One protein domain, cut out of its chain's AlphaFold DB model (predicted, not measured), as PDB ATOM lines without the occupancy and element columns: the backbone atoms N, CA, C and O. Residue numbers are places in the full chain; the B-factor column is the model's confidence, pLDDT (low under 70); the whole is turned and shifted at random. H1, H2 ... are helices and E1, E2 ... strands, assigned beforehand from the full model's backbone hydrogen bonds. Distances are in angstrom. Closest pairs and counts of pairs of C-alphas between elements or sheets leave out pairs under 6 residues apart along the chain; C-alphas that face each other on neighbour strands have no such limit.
ATOM      1  N   ALA A  67     -42.936 -26.118  10.971       87.25
ATOM      2  CA  ALA A  67     -41.534 -26.512  11.099       87.25
ATOM      3  C   ALA A  67     -41.280 -27.346  12.368       87.25
ATOM      4  O   ALA A  67     -40.571 -28.351  12.320       87.25
ATOM      5  N   GLU A  68     -41.899 -26.978  13.493       92.06
ATOM      6  CA  GLU A  68     -41.812 -27.740  14.744       92.06
ATOM      7  C   GLU A  68     -42.467 -29.119  14.618       92.06
ATOM      8  O   GLU A  68     -41.904 -30.117  15.073       92.06
ATOM      9  N   GLU A  69     -43.635 -29.207  13.971       92.56
ATOM     10  CA  GLU A  69     -44.269 -30.494  13.675       92.56
ATOM     11  C   GLU A  69     -43.401 -31.352  12.754       92.56
ATOM     12  O   GLU A  69     -43.205 -32.540  13.023       92.56
ATOM     13  N   ALA A  70     -42.839 -30.762  11.697       90.75
ATOM     14  CA  ALA A  70     -41.956 -31.463  10.775       90.75
ATOM     15  C   ALA A  70     -40.709 -31.999  11.493       90.75
ATOM     16  O   ALA A  70     -40.348 -33.164  11.303       90.75
ATOM     17  N   MET A  71     -40.108 -31.203  12.382       90.88
ATOM     18  CA  MET A  71     -38.983 -31.626  13.215       90.88
ATOM     19  C   MET A  71     -39.358 -32.795  14.131       90.88
ATOM     20  O   MET A  71     -38.644 -33.797  14.164       90.88
ATOM     21  N   VAL A  72     -40.496 -32.717  14.832       93.75
ATOM     22  CA  VAL A  72     -41.006 -33.803  15.689       93.75
ATOM     23  C   VAL A  72     -41.178 -35.100  14.892       93.75
ATOM     24  O   VAL A  72     -40.770 -36.178  15.336       93.75
ATOM     25  N   VAL A  73     -41.788 -35.008  13.709       91.94
ATOM     26  CA  VAL A  73     -42.053 -36.160  12.839       91.94
ATOM     27  C   VAL A  73     -40.756 -36.766  12.317       91.94
ATOM     28  O   VAL A  73     -40.598 -37.989  12.372       91.94
ATOM     29  N   ALA A  74     -39.827 -35.935  11.843       91.19
ATOM     30  CA  ALA A  74     -38.524 -36.375  11.363       91.19
ATOM     31  C   ALA A  74     -37.722 -37.051  12.479       91.19
ATOM     32  O   ALA A  74     -37.292 -38.194  12.313       91.19
ATOM     33  N   PHE A  75     -37.626 -36.412  13.650       92.25
ATOM     34  CA  PHE A  75     -36.932 -36.961  14.812       92.25
ATOM     35  C   PHE A  75     -37.504 -38.323  15.214       92.25
ATOM     36  O   PHE A  75     -36.760 -39.285  15.408       92.25
ATOM     37  N   ARG A  76     -38.835 -38.451  15.301       92.19
ATOM     38  CA  ARG A  76     -39.475 -39.716  15.679       92.19
ATOM     39  C   ARG A  76     -39.229 -40.823  14.655       92.19
ATOM     40  O   ARG A  76     -38.992 -41.960  15.057       92.19
ATOM     41  N   ARG A  77     -39.307 -40.521  13.356       89.00
ATOM     42  CA  ARG A  77     -39.073 -41.509  12.286       89.00
ATOM     43  C   ARG A  77     -37.624 -41.975  12.241       89.00
ATOM     44  O   ARG A  77     -37.385 -43.146  11.981       89.00
ATOM     45  N   HIS A  78     -36.695 -41.064  12.503       86.81
ATOM     46  CA  HIS A  78     -35.270 -41.334  12.432       86.81
ATOM     47  C   HIS A  78     -34.761 -42.094  13.663       86.81
ATOM     48  O   HIS A  78     -34.068 -43.100  13.545       86.81
ATOM     49  N   THR A  79     -35.149 -41.650  14.859       86.50
ATOM     50  CA  THR A  79     -34.589 -42.184  16.109       86.50
ATOM     51  C   THR A  79     -35.348 -43.385  16.661       86.50
ATOM     52  O   THR A  79     -34.772 -44.190  17.393       86.50
ATOM     53  N   LEU A  80     -36.649 -43.493  16.354       87.25
ATOM     54  CA  LEU A  80     -37.563 -44.489  16.923       87.25
ATOM     55  C   LEU A  80     -37.548 -44.525  18.468       87.25
ATOM     56  O   LEU A  80     -37.939 -45.524  19.076       87.25
ATOM     57  N   LEU A  81     -37.115 -43.435  19.108       88.12
ATOM     58  CA  LEU A  81     -37.039 -43.325  20.561       88.12
ATOM     59  C   LEU A  81     -38.435 -43.300  21.190       88.12
ATOM     60  O   LEU A  81     -39.370 -42.818  20.552       88.12
ATOM     61  N   PRO A  82     -38.607 -43.789  22.430       90.12
ATOM     62  CA  PRO A  82     -39.832 -43.634  23.213       90.12
ATOM     63  C   PRO A  82     -40.318 -42.183  23.324       90.12
ATOM     64  O   PRO A  82     -39.561 -41.234  23.153       90.12
ATOM     65  N   LEU A  83     -41.605 -42.010  23.644       91.75
ATOM     66  CA  LEU A  83     -42.251 -40.692  23.703       91.75
ATOM     67  C   LEU A  83     -41.518 -39.711  24.633       91.75
ATOM     68  O   LEU A  83     -41.345 -38.551  24.272       91.75
ATOM     69  N   ASP A  84     -41.120 -40.177  25.816       92.44
ATOM     70  CA  ASP A  84     -40.510 -39.330  26.843       92.44
ATOM     71  C   ASP A  84     -39.058 -38.959  26.490       92.44
ATOM     72  O   ASP A  84     -38.655 -37.819  26.704       92.44
ATOM     73  N   ASP A  85     -38.324 -39.857  25.830       91.06
ATOM     74  CA  ASP A  85     -36.984 -39.567  25.305       91.06
ATOM     75  C   ASP A  85     -37.048 -38.568  24.137       91.06
ATOM     76  O   ASP A  85     -36.247 -37.637  24.069       91.06
ATOM     77  N   CYS A  86     -38.044 -38.699  23.247       93.25
ATOM     78  CA  CYS A  86     -38.299 -37.695  22.211       93.25
ATOM     79  C   CYS A  86     -38.625 -36.328  22.814       93.25
ATOM     80  O   CYS A  86     -38.130 -35.317  22.322       93.25
ATOM     81  N   LEU A  87     -39.463 -36.286  23.856       94.44
ATOM     82  CA  LEU A  87     -39.803 -35.040  24.535       94.44
ATOM     83  C   LEU A  87     -38.541 -34.375  25.081       94.44
ATOM     84  O   LEU A  87     -38.303 -33.211  24.781       94.44
ATOM     85  N   TYR A  88     -37.728 -35.127  25.823       91.81
ATOM     86  CA  TYR A  88     -36.510 -34.610  26.431       91.81
ATOM     87  C   TYR A  88     -35.524 -34.069  25.385       91.81
ATOM     88  O   TYR A  88     -34.983 -32.981  25.560       91.81
ATOM     89  N   ALA A  89     -35.338 -34.786  24.273       91.81
ATOM     90  CA  ALA A  89     -34.421 -34.383  23.209       91.81
ATOM     91  C   ALA A  89     -34.886 -33.136  22.439       91.81
ATOM     92  O   ALA A  89     -34.062 -32.324  22.031       91.81
ATOM     93  N   LEU A  90     -36.198 -32.982  22.227       93.69
ATOM     94  CA  LEU A  90     -36.768 -31.895  21.422       93.69
ATOM     95  C   LEU A  90     -37.052 -30.625  22.230       93.69
ATOM     96  O   LEU A  90     -37.139 -29.545  21.651       93.69
ATOM     97  N   GLN A  91     -37.208 -30.730  23.549       92.69
ATOM     98  CA  GLN A  91     -37.576 -29.603  24.408       92.69
ATOM     99  C   GLN A  91     -36.558 -28.444  24.412       92.69
ATOM    100  O   GLN A  91     -36.999 -27.298  24.448       92.69
ATOM    101  N   PRO A  92     -35.229 -28.666  24.313       89.06
ATOM    102  CA  PRO A  92     -34.273 -27.571  24.138       89.06
ATOM    103  C   PRO A  92     -34.521 -26.735  22.874       89.06
ATOM    104  O   PRO A  92     -34.331 -25.522  22.902       89.06
ATOM    105  N   SER A  93     -34.966 -27.365  21.780       88.56
ATOM    106  CA  SER A  93     -35.273 -26.687  20.511       88.56
ATOM    107  C   SER A  93     -36.709 -26.159  20.446       88.56
ATOM    108  O   SER A  93     -36.964 -25.177  19.759       88.56
ATOM    109  N   ILE A  94     -37.645 -26.794  21.160       92.75
ATOM    110  CA  ILE A  94     -39.052 -26.389  21.275       92.75
ATOM    111  C   ILE A  94     -39.409 -26.250  22.768       92.75
ATOM    112  O   ILE A  94     -39.996 -27.169  23.352       92.75
ATOM    113  N   PRO A  95     -39.092 -25.116  23.418       93.25
ATOM    114  CA  PRO A  95     -39.258 -24.964  24.867       93.25
ATOM    115  C   PRO A  95     -40.699 -25.143  25.365       93.25
ATOM    116  O   PRO A  95     -40.924 -25.600  26.485       93.25
ATOM    117  N   HIS A  96     -41.693 -24.818  24.531       93.94
ATOM    118  CA  HIS A  96     -43.124 -24.982  24.816       93.94
ATOM    119  C   HIS A  96     -43.682 -26.367  24.451       93.94
ATOM    120  O   HIS A  96     -44.890 -26.596  24.579       93.94
ATOM    121  N   LEU A  97     -42.846 -27.309  23.999       95.81
ATOM    122  CA  LEU A  97     -43.291 -28.664  23.691       95.81
ATOM    123  C   LEU A  97     -43.735 -29.377  24.969       95.81
ATOM    124  O   LEU A  97     -42.957 -29.640  25.880       95.81
ATOM    125  N   THR A  98     -45.011 -29.747  25.011       95.75
ATOM    126  CA  THR A  98     -45.562 -30.573  26.091       95.75
ATOM    127  C   THR A  98     -45.700 -32.020  25.642       95.75
ATOM    128  O   THR A  98     -45.974 -32.296  24.471       95.75
ATOM    129  N   ARG A  99     -45.637 -32.959  26.593       96.00
ATOM    130  CA  ARG A  99     -45.882 -34.391  26.345       96.00
ATOM    131  C   ARG A  99     -47.177 -34.649  25.567       96.00
ATOM    132  O   ARG A  99     -47.214 -35.459  24.644       96.00
ATOM    133  N   SER A 100     -48.244 -33.931  25.919       94.81
ATOM    134  CA  SER A 100     -49.553 -34.047  25.270       94.81
ATOM    135  C   SER A 100     -49.558 -33.485  23.847       94.81
ATOM    136  O   SER A 100     -50.187 -34.075  22.968       94.81
ATOM    137  N   ALA A 101     -48.879 -32.359  23.601       94.88
ATOM    138  CA  ALA A 101     -48.730 -31.806  22.256       94.88
ATOM    139  C   ALA A 101     -47.924 -32.753  21.357       94.88
ATOM    140  O   ALA A 101     -48.387 -33.069  20.261       94.88
ATOM    141  N   LEU A 102     -46.811 -33.286  21.870       95.75
ATOM    142  CA  LEU A 102     -45.992 -34.294  21.198       95.75
ATOM    143  C   LEU A 102     -46.822 -35.531  20.840       95.75
ATOM    144  O   LEU A 102     -46.917 -35.899  19.673       95.75
ATOM    145  N   HIS A 103     -47.501 -36.135  21.820       94.50
ATOM    146  CA  HIS A 103     -48.317 -37.325  21.581       94.50
ATOM    147  C   HIS A 103     -49.408 -37.084  20.524       94.50
ATOM    148  O   HIS A 103     -49.594 -37.911  19.631       94.50
ATOM    149  N   ARG A 104     -50.117 -35.946  20.588       93.75
ATOM    150  CA  ARG A 104     -51.142 -35.596  19.590       93.75
ATOM    151  C   ARG A 104     -50.547 -35.379  18.202       93.75
ATOM    152  O   ARG A 104     -51.162 -35.825  17.238       93.75
ATOM    153  N   CYS A 105     -49.381 -34.740  18.099       94.62
ATOM    154  CA  CYS A 105     -48.652 -34.597  16.839       94.62
ATOM    155  C   CYS A 105     -48.342 -35.982  16.249       94.62
ATOM    156  O   CYS A 105     -48.831 -36.318  15.171       94.62
ATOM    157  N   LEU A 106     -47.677 -36.859  17.009       93.62
ATOM    158  CA  LEU A 106     -47.351 -38.211  16.542       93.62
ATOM    159  C   LEU A 106     -48.597 -39.029  16.165       93.62
ATOM    160  O   LEU A 106     -48.565 -39.811  15.215       93.62
ATOM    161  N   GLN A 107     -49.708 -38.850  16.885       91.88
ATOM    162  CA  GLN A 107     -50.976 -39.509  16.576       91.88
ATOM    163  C   GLN A 107     -51.601 -38.990  15.274       91.88
ATOM    164  O   GLN A 107     -52.085 -39.803  14.487       91.88
ATOM    165  N   ARG A 108     -51.570 -37.673  15.017       91.06
ATOM    166  CA  ARG A 108     -52.029 -37.084  13.745       91.06
ATOM    167  C   ARG A 108     -51.248 -37.633  12.551       91.06
ATOM    168  O   ARG A 108     -51.854 -37.923  11.526       91.06
ATOM    169  N   HIS A 109     -49.943 -37.843  12.718       90.38
ATOM    170  CA  HIS A 109     -49.065 -38.397  11.682       90.38
ATOM    171  C   HIS A 109     -49.013 -39.935  11.650       90.38
ATOM    172  O   HIS A 109     -48.259 -40.500  10.861       90.38
ATOM    173  N   GLY A 110     -49.790 -40.630  12.491       89.62
ATOM    174  CA  GLY A 110     -49.867 -42.095  12.494       89.62
ATOM    175  C   GLY A 110     -48.616 -42.819  13.015       89.62
ATOM    176  O   GLY A 110     -48.504 -44.025  12.832       89.62
ATOM    177  N   ILE A 111     -47.697 -42.117  13.685       90.81
ATOM    178  CA  ILE A 111     -46.393 -42.634  14.154       90.81
ATOM    179  C   ILE A 111     -46.261 -42.668  15.688       90.81
ATOM    180  O   ILE A 111     -45.168 -42.823  16.239       90.81
ATOM    181  N   SER A 112     -47.382 -42.515  16.402       87.56
ATOM    182  CA  SER A 112     -47.426 -42.611  17.873       87.56
ATOM    183  C   SER A 112     -46.987 -43.996  18.368       87.56
ATOM    184  O   SER A 112     -46.251 -44.110  19.351       87.56
ATOM    185  N   ARG A 113     -47.348 -45.058  17.638       83.88
ATOM    186  CA  ARG A 113     -46.818 -46.408  17.862       83.88
ATOM    187  C   ARG A 113     -45.620 -46.638  16.952       83.88
ATOM    188  O   ARG A 113     -45.633 -46.206  15.804       83.88
ATOM    189  N   LEU A 114     -44.589 -47.288  17.484       75.12
ATOM    190  CA  LEU A 114     -43.496 -47.774  16.649       75.12
ATOM    191  C   LEU A 114     -44.048 -48.871  15.729       75.12
ATOM    192  O   LEU A 114     -44.875 -49.658  16.195       75.12
ATOM    193  N   PRO A 115     -43.653 -48.906  14.446       69.44
ATOM    194  CA  PRO A 115     -44.045 -49.993  13.565       69.44
ATOM    195  C   PRO A 115     -43.542 -51.316  14.143       69.44
ATOM    196  O   PRO A 115     -42.399 -51.408  14.601       69.44
ATOM    197  N   ILE A 132     -20.766 -45.273  28.669       92.88
ATOM    198  CA  ILE A 132     -21.404 -43.975  28.412       92.88
ATOM    199  C   ILE A 132     -20.360 -43.035  27.788       92.88
ATOM    200  O   ILE A 132     -19.210 -43.034  28.228       92.88
ATOM    201  N   GLY A 133     -20.764 -42.242  26.792       93.50
ATOM    202  CA  GLY A 133     -19.866 -41.358  26.038       93.50
ATOM    203  C   GLY A 133     -19.521 -41.874  24.638       93.50
ATOM    204  O   GLY A 133     -18.625 -41.319  23.993       93.50
ATOM    205  N   PHE A 134     -20.232 -42.902  24.158       95.31
ATOM    206  CA  PHE A 134     -20.191 -43.356  22.769       95.31
ATOM    207  C   PHE A 134     -21.411 -42.797  22.039       95.31
ATOM    208  O   PHE A 134     -22.501 -43.371  22.107       95.31
ATOM    209  N   PHE A 135     -21.209 -41.732  21.269       95.56
ATOM    210  CA  PHE A 135     -22.260 -41.102  20.480       95.56
ATOM    211  C   PHE A 135     -22.286 -41.603  19.043       95.56
ATOM    212  O   PHE A 135     -21.250 -41.814  18.416       95.56
ATOM    213  N   HIS A 136     -23.493 -41.773  18.521       94.19
ATOM    214  CA  HIS A 136     -23.744 -41.857  17.092       94.19
ATOM    215  C   HIS A 136     -24.361 -40.539  16.636       94.19
ATOM    216  O   HIS A 136     -25.353 -40.121  17.235       94.19
ATOM    217  N   ILE A 137     -23.758 -39.891  15.642       94.69
ATOM    218  CA  ILE A 137     -24.283 -38.665  15.040       94.69
ATOM    219  C   ILE A 137     -24.741 -38.981  13.625       94.69
ATOM    220  O   ILE A 137     -24.005 -39.612  12.867       94.69
ATOM    221  N   ASP A 138     -25.943 -38.529  13.301       91.44
ATOM    222  CA  ASP A 138     -26.568 -38.698  11.997       91.44
ATOM    223  C   ASP A 138     -27.327 -37.414  11.609       91.44
ATOM    224  O   ASP A 138     -27.612 -36.556  12.458       91.44
ATOM    225  N   ILE A 139     -27.622 -37.269  10.318       91.19
ATOM    226  CA  ILE A 139     -28.325 -36.128   9.737       91.19
ATOM    227  C   ILE A 139     -29.563 -36.639   9.004       91.19
ATOM    228  O   ILE A 139     -29.479 -37.426   8.063       91.19
ATOM    229  N   ALA A 140     -30.732 -36.131   9.386       88.94
ATOM    230  CA  ALA A 140     -31.981 -36.400   8.686       88.94
ATOM    231  C   ALA A 140     -32.451 -35.168   7.909       88.94
ATOM    232  O   ALA A 140     -32.492 -34.057   8.435       88.94
ATOM    233  N   GLU A 141     -32.870 -35.361   6.662       89.62
ATOM    234  CA  GLU A 141     -33.508 -34.298   5.887       89.62
ATOM    235  C   GLU A 141     -34.970 -34.118   6.309       89.62
ATOM    236  O   GLU A 141     -35.729 -35.086   6.426       89.62
ATOM    237  N   VAL A 142     -35.380 -32.867   6.501       87.62
ATOM    238  CA  VAL A 142     -36.735 -32.488   6.901       87.62
ATOM    239  C   VAL A 142     -37.344 -31.618   5.810       87.62
ATOM    240  O   VAL A 142     -36.882 -30.509   5.554       87.62
ATOM    241  N   GLN A 143     -38.384 -32.127   5.154       83.31
ATOM    242  CA  GLN A 143     -39.127 -31.385   4.133       83.31
ATOM    243  C   GLN A 143     -40.255 -30.594   4.803       83.31
ATOM    244  O   GLN A 143     -41.124 -31.189   5.446       83.31
ATOM    245  N   THR A 144     -40.243 -29.271   4.654       80.88
ATOM    246  CA  THR A 144     -41.290 -28.358   5.131       80.88
ATOM    247  C   THR A 144     -41.956 -27.651   3.946       80.88
ATOM    248  O   THR A 144     -41.501 -27.757   2.806       80.88
ATOM    249  N   ALA A 145     -43.050 -26.923   4.192       76.75
ATOM    250  CA  ALA A 145     -43.694 -26.107   3.158       76.75
ATOM    251  C   ALA A 145     -42.795 -24.956   2.659       76.75
ATOM    252  O   ALA A 145     -42.932 -24.504   1.525       76.75
ATOM    253  N   GLU A 146     -41.864 -24.504   3.501       76.62
ATOM    254  CA  GLU A 146     -40.953 -23.381   3.252       76.62
ATOM    255  C   GLU A 146     -39.631 -23.827   2.610       76.62
ATOM    256  O   GLU A 146     -38.839 -22.994   2.169       76.62
ATOM    257  N   GLY A 147     -39.390 -25.138   2.532       83.12
ATOM    258  CA  GLY A 147     -38.220 -25.711   1.888       83.12
ATOM    259  C   GLY A 147     -37.625 -26.875   2.668       83.12
ATOM    260  O   GLY A 147     -38.301 -27.606   3.389       83.12
ATOM    261  N   LYS A 148     -36.324 -27.074   2.476       88.69
ATOM    262  CA  LYS A 148     -35.579 -28.191   3.047       88.69
ATOM    263  C   LYS A 148     -34.783 -27.724   4.260       88.69
ATOM    264  O   LYS A 148     -34.028 -26.765   4.158       88.69
ATOM    265  N   LEU A 149     -34.921 -28.443   5.368       91.06
ATOM    266  CA  LEU A 149     -34.120 -28.293   6.581       91.06
ATOM    267  C   LEU A 149     -33.351 -29.589   6.864       91.06
ATOM    268  O   LEU A 149     -33.643 -30.645   6.297       91.06
ATOM    269  N   TYR A 150     -32.380 -29.512   7.766       91.25
ATOM    270  CA  TYR A 150     -31.560 -30.641   8.187       91.25
ATOM    271  C   TYR A 150     -31.593 -30.767   9.705       91.25
ATOM    272  O   TYR A 150     -31.392 -29.795  10.430       91.25
ATOM    273  N   LEU A 151     -31.864 -31.974  10.182       92.75
ATOM    274  CA  LEU A 151     -31.930 -32.315  11.591       92.75
ATOM    275  C   LEU A 151     -30.687 -33.114  11.963       92.75
ATOM    276  O   LEU A 151     -30.574 -34.288  11.611       92.75
ATOM    277  N   PHE A 152     -29.779 -32.487  12.700       94.44
ATOM    278  CA  PHE A 152     -28.670 -33.187  13.331       94.44
ATOM    279  C   PHE A 152     -29.179 -33.916  14.566       94.44
ATOM    280  O   PHE A 152     -29.951 -33.360  15.356       94.44
ATOM    281  N   VAL A 153     -28.750 -35.162  14.742       94.81
ATOM    282  CA  VAL A 153     -29.119 -35.986  15.890       94.81
ATOM    283  C   VAL A 153     -27.885 -36.697  16.418       94.81
ATOM    284  O   VAL A 153     -27.211 -37.405  15.684       94.81
ATOM    285  N   GLY A 154     -27.612 -36.542  17.711       95.19
ATOM    286  CA  GLY A 154     -26.551 -37.236  18.429       95.19
ATOM    287  C   GLY A 154     -27.156 -38.093  19.529       95.19
ATOM    288  O   GLY A 154     -27.793 -37.548  20.424       95.19
ATOM    289  N   ILE A 155     -26.958 -39.412  19.483       94.69
ATOM    290  CA  ILE A 155     -27.511 -40.357  20.468       94.69
ATOM    291  C   ILE A 155     -26.388 -41.143  21.139       94.69
ATOM    292  O   ILE A 155     -25.630 -41.853  20.471       94.69
ATOM    293  N   ASP A 156     -26.329 -41.093  22.469       93.75
ATOM    294  CA  ASP A 156     -25.464 -41.982  23.242       93.75
ATOM    295  C   ASP A 156     -25.992 -43.419  23.151       93.75
ATOM    296  O   ASP A 156     -27.147 -43.724  23.472       93.75
ATOM    297  N   ARG A 157     -25.138 -44.342  22.707       90.38
ATOM    298  CA  ARG A 157     -25.570 -45.712  22.395       90.38
ATOM    299  C   ARG A 157     -26.046 -46.484  23.626       90.38
ATOM    300  O   ARG A 157     -26.822 -47.431  23.447       90.38
ATOM    301  N   THR A 158     -25.623 -46.073  24.819       89.69
ATOM    302  CA  THR A 158     -25.863 -46.757  26.093       89.69
ATOM    303  C   THR A 158     -27.079 -46.198  26.825       89.69
ATOM    304  O   THR A 158     -28.031 -46.934  27.070       89.69
ATOM    305  N   SER A 159     -27.069 -44.905  27.139       88.81
ATOM    306  CA  SER A 159     -28.118 -44.193  27.877       88.81
ATOM    307  C   SER A 159     -29.312 -43.793  27.016       88.81
ATOM    308  O   SER A 159     -30.368 -43.503  27.566       88.81
ATOM    309  N   LYS A 160     -29.156 -43.774  25.683       89.69
ATOM    310  CA  LYS A 160     -30.131 -43.217  24.728       89.69
ATOM    311  C   LYS A 160     -30.396 -41.722  24.897       89.69
ATOM    312  O   LYS A 160     -31.321 -41.205  24.281       89.69
ATOM    313  N   PHE A 161     -29.546 -41.025  25.653       91.12
ATOM    314  CA  PHE A 161     -29.552 -39.571  25.708       91.12
ATOM    315  C   PHE A 161     -29.351 -39.010  24.300       91.12
ATOM    316  O   PHE A 161     -28.368 -39.351  23.636       91.12
ATOM    317  N   ALA A 162     -30.294 -38.185  23.850       93.94
ATOM    318  CA  ALA A 162     -30.313 -37.642  22.504       93.94
ATOM    319  C   ALA A 162     -30.281 -36.113  22.532       93.94
ATOM    320  O   ALA A 162     -31.009 -35.481  23.293       93.94
ATOM    321  N   VAL A 163     -29.444 -35.541  21.672       93.94
ATOM    322  CA  VAL A 163     -29.342 -34.102  21.414       93.94
ATOM    323  C   VAL A 163     -29.654 -33.875  19.948       93.94
ATOM    324  O   VAL A 163     -29.250 -34.669  19.096       93.94
ATOM    325  N   THR A 164     -30.384 -32.808  19.645       94.31
ATOM    326  CA  THR A 164     -30.783 -32.509  18.276       94.31
ATOM    327  C   THR A 164     -30.729 -31.020  17.982       94.31
ATOM    328  O   THR A 164     -30.838 -30.198  18.888       94.31
ATOM    329  N   GLN A 165     -30.530 -30.682  16.712       93.12
ATOM    330  CA  GLN A 165     -30.498 -29.310  16.234       93.12
ATOM    331  C   GLN A 165     -31.037 -29.268  14.807       93.12
ATOM    332  O   GLN A 165     -30.599 -30.040  13.953       93.12
ATOM    333  N   LEU A 166     -31.986 -28.370  14.555       91.38
ATOM    334  CA  LEU A 166     -32.531 -28.118  13.226       91.38
ATOM    335  C   LEU A 166     -31.813 -26.922  12.605       91.38
ATOM    336  O   LEU A 166     -31.717 -25.867  13.231       91.38
ATOM    337  N   VAL A 167     -31.320 -27.090  11.383       91.69
ATOM    338  CA  VAL A 167     -30.569 -26.072  10.643       91.69
ATOM    339  C   VAL A 167     -31.049 -25.985   9.195       91.69
ATOM    340  O   VAL A 167     -31.669 -26.908   8.666       91.69
ATOM    341  N   ASP A 168     -30.768 -24.861   8.543       91.31
ATOM    342  CA  ASP A 168     -31.117 -24.591   7.145       91.31
ATOM    343  C   ASP A 168     -30.168 -25.279   6.149       91.31
ATOM    344  O   ASP A 168     -30.562 -25.615   5.030       91.31
ATOM    345  N   LYS A 169     -28.916 -25.523   6.551       91.44
ATOM    346  CA  LYS A 169     -27.870 -26.141   5.725       91.44
ATOM    347  C   LYS A 169     -27.132 -27.229   6.494       91.44
ATOM    348  O   LYS A 169     -26.890 -27.088   7.683       91.44
ATOM    349  N   ALA A 170     -26.738 -28.292   5.794       90.62
ATOM    350  CA  ALA A 170     -25.868 -29.344   6.319       90.62
ATOM    351  C   ALA A 170     -24.485 -29.257   5.661       90.62
ATOM    352  O   ALA A 170     -24.228 -29.882   4.631       90.62
ATOM    353  N   ASP A 171     -23.610 -28.462   6.267       91.31
ATOM    354  CA  ASP A 171     -22.219 -28.234   5.878       91.31
ATOM    355  C   ASP A 171     -21.265 -28.471   7.067       91.31
ATOM    356  O   ASP A 171     -21.681 -28.838   8.166       91.31
ATOM    357  N   ARG A 172     -19.955 -28.286   6.865       90.88
ATOM    358  CA  ARG A 172     -18.963 -28.504   7.934       90.88
ATOM    359  C   ARG A 172     -19.121 -27.537   9.106       90.88
ATOM    360  O   ARG A 172     -18.816 -27.895  10.240       90.88
ATOM    361  N   ARG A 173     -19.574 -26.309   8.841       93.25
ATOM    362  CA  ARG A 173     -19.737 -25.288   9.879       93.25
ATOM    363  C   ARG A 173     -20.883 -25.666  10.809       93.25
ATOM    364  O   ARG A 173     -20.693 -25.705  12.016       93.25
ATOM    365  N   THR A 174     -22.036 -25.986  10.239       93.31
ATOM    366  CA  THR A 174     -23.221 -26.438  10.982       93.31
ATOM    367  C   THR A 174     -22.952 -27.745  11.733       93.31
ATOM    368  O   THR A 174     -23.344 -27.872  12.890       93.31
ATOM    369  N   ALA A 175     -22.183 -28.673  11.151       93.31
ATOM    370  CA  ALA A 175     -21.727 -29.876  11.851       93.31
ATOM    371  C   ALA A 175     -20.818 -29.571  13.059       93.31
ATOM    372  O   ALA A 175     -20.960 -30.193  14.114       93.31
ATOM    373  N   TRP A 176     -19.905 -28.603  12.934       94.00
ATOM    374  CA  TRP A 176     -19.066 -28.145  14.046       94.00
ATOM    375  C   TRP A 176     -19.887 -27.452  15.143       94.00
ATOM    376  O   TRP A 176     -19.717 -27.767  16.321       94.00
ATOM    377  N   GLU A 177     -20.820 -26.571  14.770       95.50
ATOM    378  CA  GLU A 177     -21.733 -25.904  15.709       95.50
ATOM    379  C   GLU A 177     -22.579 -26.935  16.479       95.50
ATOM    380  O   GLU A 177     -22.721 -26.838  17.703       95.50
ATOM    381  N   PHE A 178     -23.060 -27.978  15.793       95.31
ATOM    382  CA  PHE A 178     -23.758 -29.094  16.426       95.31
ATOM    383  C   PHE A 178     -22.867 -29.861  17.406       95.31
ATOM    384  O   PHE A 178     -23.303 -30.191  18.512       95.31
ATOM    385  N   LEU A 179     -21.609 -30.127  17.045       94.81
ATOM    386  CA  LEU A 179     -20.672 -30.813  17.931       94.81
ATOM    387  C   LEU A 179     -20.390 -29.998  19.201       94.81
ATOM    388  O   LEU A 179     -20.368 -30.558  20.298       94.81
ATOM    389  N   GLU A 180     -20.225 -28.679  19.087       95.50
ATOM    390  CA  GLU A 180     -20.105 -27.817  20.263       95.50
ATOM    391  C   GLU A 180     -21.357 -27.860  21.140       95.50
ATOM    392  O   GLU A 180     -21.256 -27.907  22.370       95.50
ATOM    393  N   HIS A 181     -22.540 -27.822  20.522       94.81
ATOM    394  CA  HIS A 181     -23.803 -27.906  21.242       94.81
ATOM    395  C   HIS A 181     -23.923 -29.237  21.996       94.81
ATOM    396  O   HIS A 181     -24.235 -29.244  23.188       94.81
ATOM    397  N   LEU A 182     -23.585 -30.348  21.336       95.00
ATOM    398  CA  LEU A 182     -23.549 -31.681  21.928       95.00
ATOM    399  C   LEU A 182     -22.611 -31.737  23.142       95.00
ATOM    400  O   LEU A 182     -23.007 -32.217  24.202       95.00
ATOM    401  N   LEU A 183     -21.391 -31.204  23.023       94.38
ATOM    402  CA  LEU A 183     -20.417 -31.178  24.120       94.38
ATOM    403  C   LEU A 183     -20.894 -30.351  25.323       94.38
ATOM    404  O   LEU A 183     -20.592 -30.707  26.458       94.38
ATOM    405  N   LYS A 184     -21.647 -29.270  25.089       94.31
ATOM    406  CA  LYS A 184     -22.224 -28.426  26.151       94.31
ATOM    407  C   LYS A 184     -23.436 -29.083  26.823       94.31
ATOM    408  O   LYS A 184     -23.650 -28.885  28.015       94.31
ATOM    409  N   ALA A 185     -24.233 -29.838  26.067       92.81
ATOM    410  CA  ALA A 185     -25.464 -30.461  26.556       92.81
ATOM    411  C   ALA A 185     -25.217 -31.732  27.388       92.81
ATOM    412  O   ALA A 185     -26.033 -32.084  28.241       92.81
ATOM    413  N   VAL A 186     -24.115 -32.438  27.134       92.69
ATOM    414  CA  VAL A 186     -23.838 -33.741  27.747       92.69
ATOM    415  C   VAL A 186     -23.032 -33.570  29.047       92.69
ATOM    416  O   VAL A 186     -21.917 -33.055  29.010       92.69
ATOM    417  N   PRO A 187     -23.521 -34.054  30.209       92.19
ATOM    418  CA  PRO A 187     -22.870 -33.837  31.509       92.19
ATOM    419  C   PRO A 187     -21.711 -34.812  31.793       92.19
ATOM    420  O   PRO A 187     -21.316 -35.006  32.942       92.19
ATOM    421  N   TYR A 188     -21.188 -35.483  30.768       94.12
ATOM    422  CA  TYR A 188     -20.136 -36.490  30.876       94.12
ATOM    423  C   TYR A 188     -19.209 -36.454  29.660       94.12
ATOM    424  O   TYR A 188     -19.531 -35.905  28.609       94.12
ATOM    425  N   ARG A 189     -18.028 -37.062  29.797       94.50
ATOM    426  CA  ARG A 189     -17.025 -37.074  28.731       94.50
ATOM    427  C   ARG A 189     -17.480 -37.939  27.556       94.50
ATOM    428  O   ARG A 189     -17.684 -39.141  27.709       94.50
ATOM    429  N   ILE A 190     -17.525 -37.341  26.369       95.94
ATOM    430  CA  ILE A 190     -17.631 -38.069  25.103       95.94
ATOM    431  C   ILE A 190     -16.241 -38.608  24.751       95.94
ATOM    432  O   ILE A 190     -15.271 -37.853  24.696       95.94
ATOM    433  N   HIS A 191     -16.127 -39.920  24.555       94.88
ATOM    434  CA  HIS A 191     -14.861 -40.577  24.209       94.88
ATOM    435  C   HIS A 191     -14.862 -41.147  22.787       94.88
ATOM    436  O   HIS A 191     -13.802 -41.458  22.246       94.88
ATOM    437  N   THR A 192     -16.034 -41.330  22.176       95.31
ATOM    438  CA  THR A 192     -16.153 -41.849  20.812       95.31
ATOM    439  C   THR A 192     -17.358 -41.234  20.124       95.31
ATOM    440  O   THR A 192     -18.451 -41.214  20.688       95.31
ATOM    441  N   ILE A 193     -17.150 -40.773  18.894       94.44
ATOM    442  CA  ILE A 193     -18.199 -40.295  18.001       94.44
ATOM    443  C   ILE A 193     -18.151 -41.160  16.748       94.44
ATOM    444  O   ILE A 193     -17.092 -41.343  16.153       94.44
ATOM    445  N   LEU A 194     -19.299 -41.720  16.388       93.31
ATOM    446  CA  LEU A 194     -19.512 -42.459  15.155       93.31
ATOM    447  C   LEU A 194     -20.415 -41.629  14.248       93.31
ATOM    448  O   LEU A 194     -21.605 -41.509  14.540       93.31
ATOM    449  N   THR A 195     -19.855 -41.109  13.165       91.56
ATOM    450  CA  THR A 195     -20.582 -40.441  12.079       91.56
ATOM    451  C   THR A 195     -20.571 -41.321  10.833       91.56
ATOM    452  O   THR A 195     -19.858 -42.331  10.782       91.56
ATOM    453  N   ASP A 196     -21.345 -40.946   9.821       83.25
ATOM    454  CA  ASP A 196     -21.064 -41.396   8.464       83.25
ATOM    455  C   ASP A 196     -19.851 -40.638   7.882       83.25
ATOM    456  O   ASP A 196     -19.313 -39.706   8.489       83.25
TER     457      ASP A 196
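This is residues 67 to 115 and 132 to 196 of the 205 residues of the protein "Transposase" of Sphingobium cloacae (UniProt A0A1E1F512). A twisted four-stranded sheet stands in the middle, with the helix H4 packed over one face and H1 and H2 on the other. H3 packs on H1 and H2 on the side away from the sheet and makes one end of the longest axis, with E4 near the other. The printed part has 114 residues, with four named helices and four named strands in the order H1 H2 H3 E1 E2 E3 H4 E4. The sheet runs E3 E2 E1 E4 and is mixed, and the class is mixed, helices and strands. The whole is compact, with a radius of gyration of the C-alphas of 13.7 A and spans of 39 by 30 by 27 A.

Begin with the sheet: find C-alpha 134 at (-20.191, -43.356, 22.769), where E1, residues 134 to 144, starts its 31.3 A. E2, residues 147 to 156, spans 29.7 A; E3, residues 162 to 167, 16.6 A; E4, residues 192 to 194, 6.6 A, ending at C-alpha 194 at (-19.512, -42.459, 15.155). H4, residues 172 to 185, spans 19.8 A. H1, residues 67 to 79, spans 17.9 A from C-alpha 67 at (-41.534, -26.512, 11.099); H2 is residues 83 to 90, 10.6 A, and H3 residues 99 to 108, 14.3 A.

E1, E2 and E3 form a meander, each strand the antiparallel neighbour of the one before; look for N 140 and O 151 at 2.9 A between E1 and E2, and N 152 and O 165 at 2.9 A between E2 and E3. E4 is parallel to E1, with N 194 and O 135 at 2.8 A. E3, H4 and E4 make a split strand-helix-strand unit, two strands running the same way with E2 and E1 between them, and its crossover is right-handed. H4 is on the sheet at a height of 8.8 A, over E2 and only just over E3, where 3 of its C-alphas fall; its closest C-alphas to E3 are Leu 182 and Val 163, 6.3 A. On the opposite face, H1 comes closest to E1 at C-alphas 74 and 142, 6.2 A, and H2 to E3 at C-alphas 89 and 162, 5.3 A. H3, not on the sheet, touches H1 at C-alphas 106 and 73, 6.8 A, about perpendicular at 83 degrees. It touches H2 at C-alphas 99 and 87, 6.4 A. In H1, H2, H3 and H4 every O i to N i+4 pair is within hydrogen-bond range.

The C-alphas farthest apart, Arg 108 and His 191, are 38.8 A apart. Residues 116 to 131 are not printed, and C-alphas 115 and 132 are 27.7 A apart across the cut. Of the links that are printed whole, none is long. Mean pLDDT of the printed part is 91.4, and residue 115 is under 70.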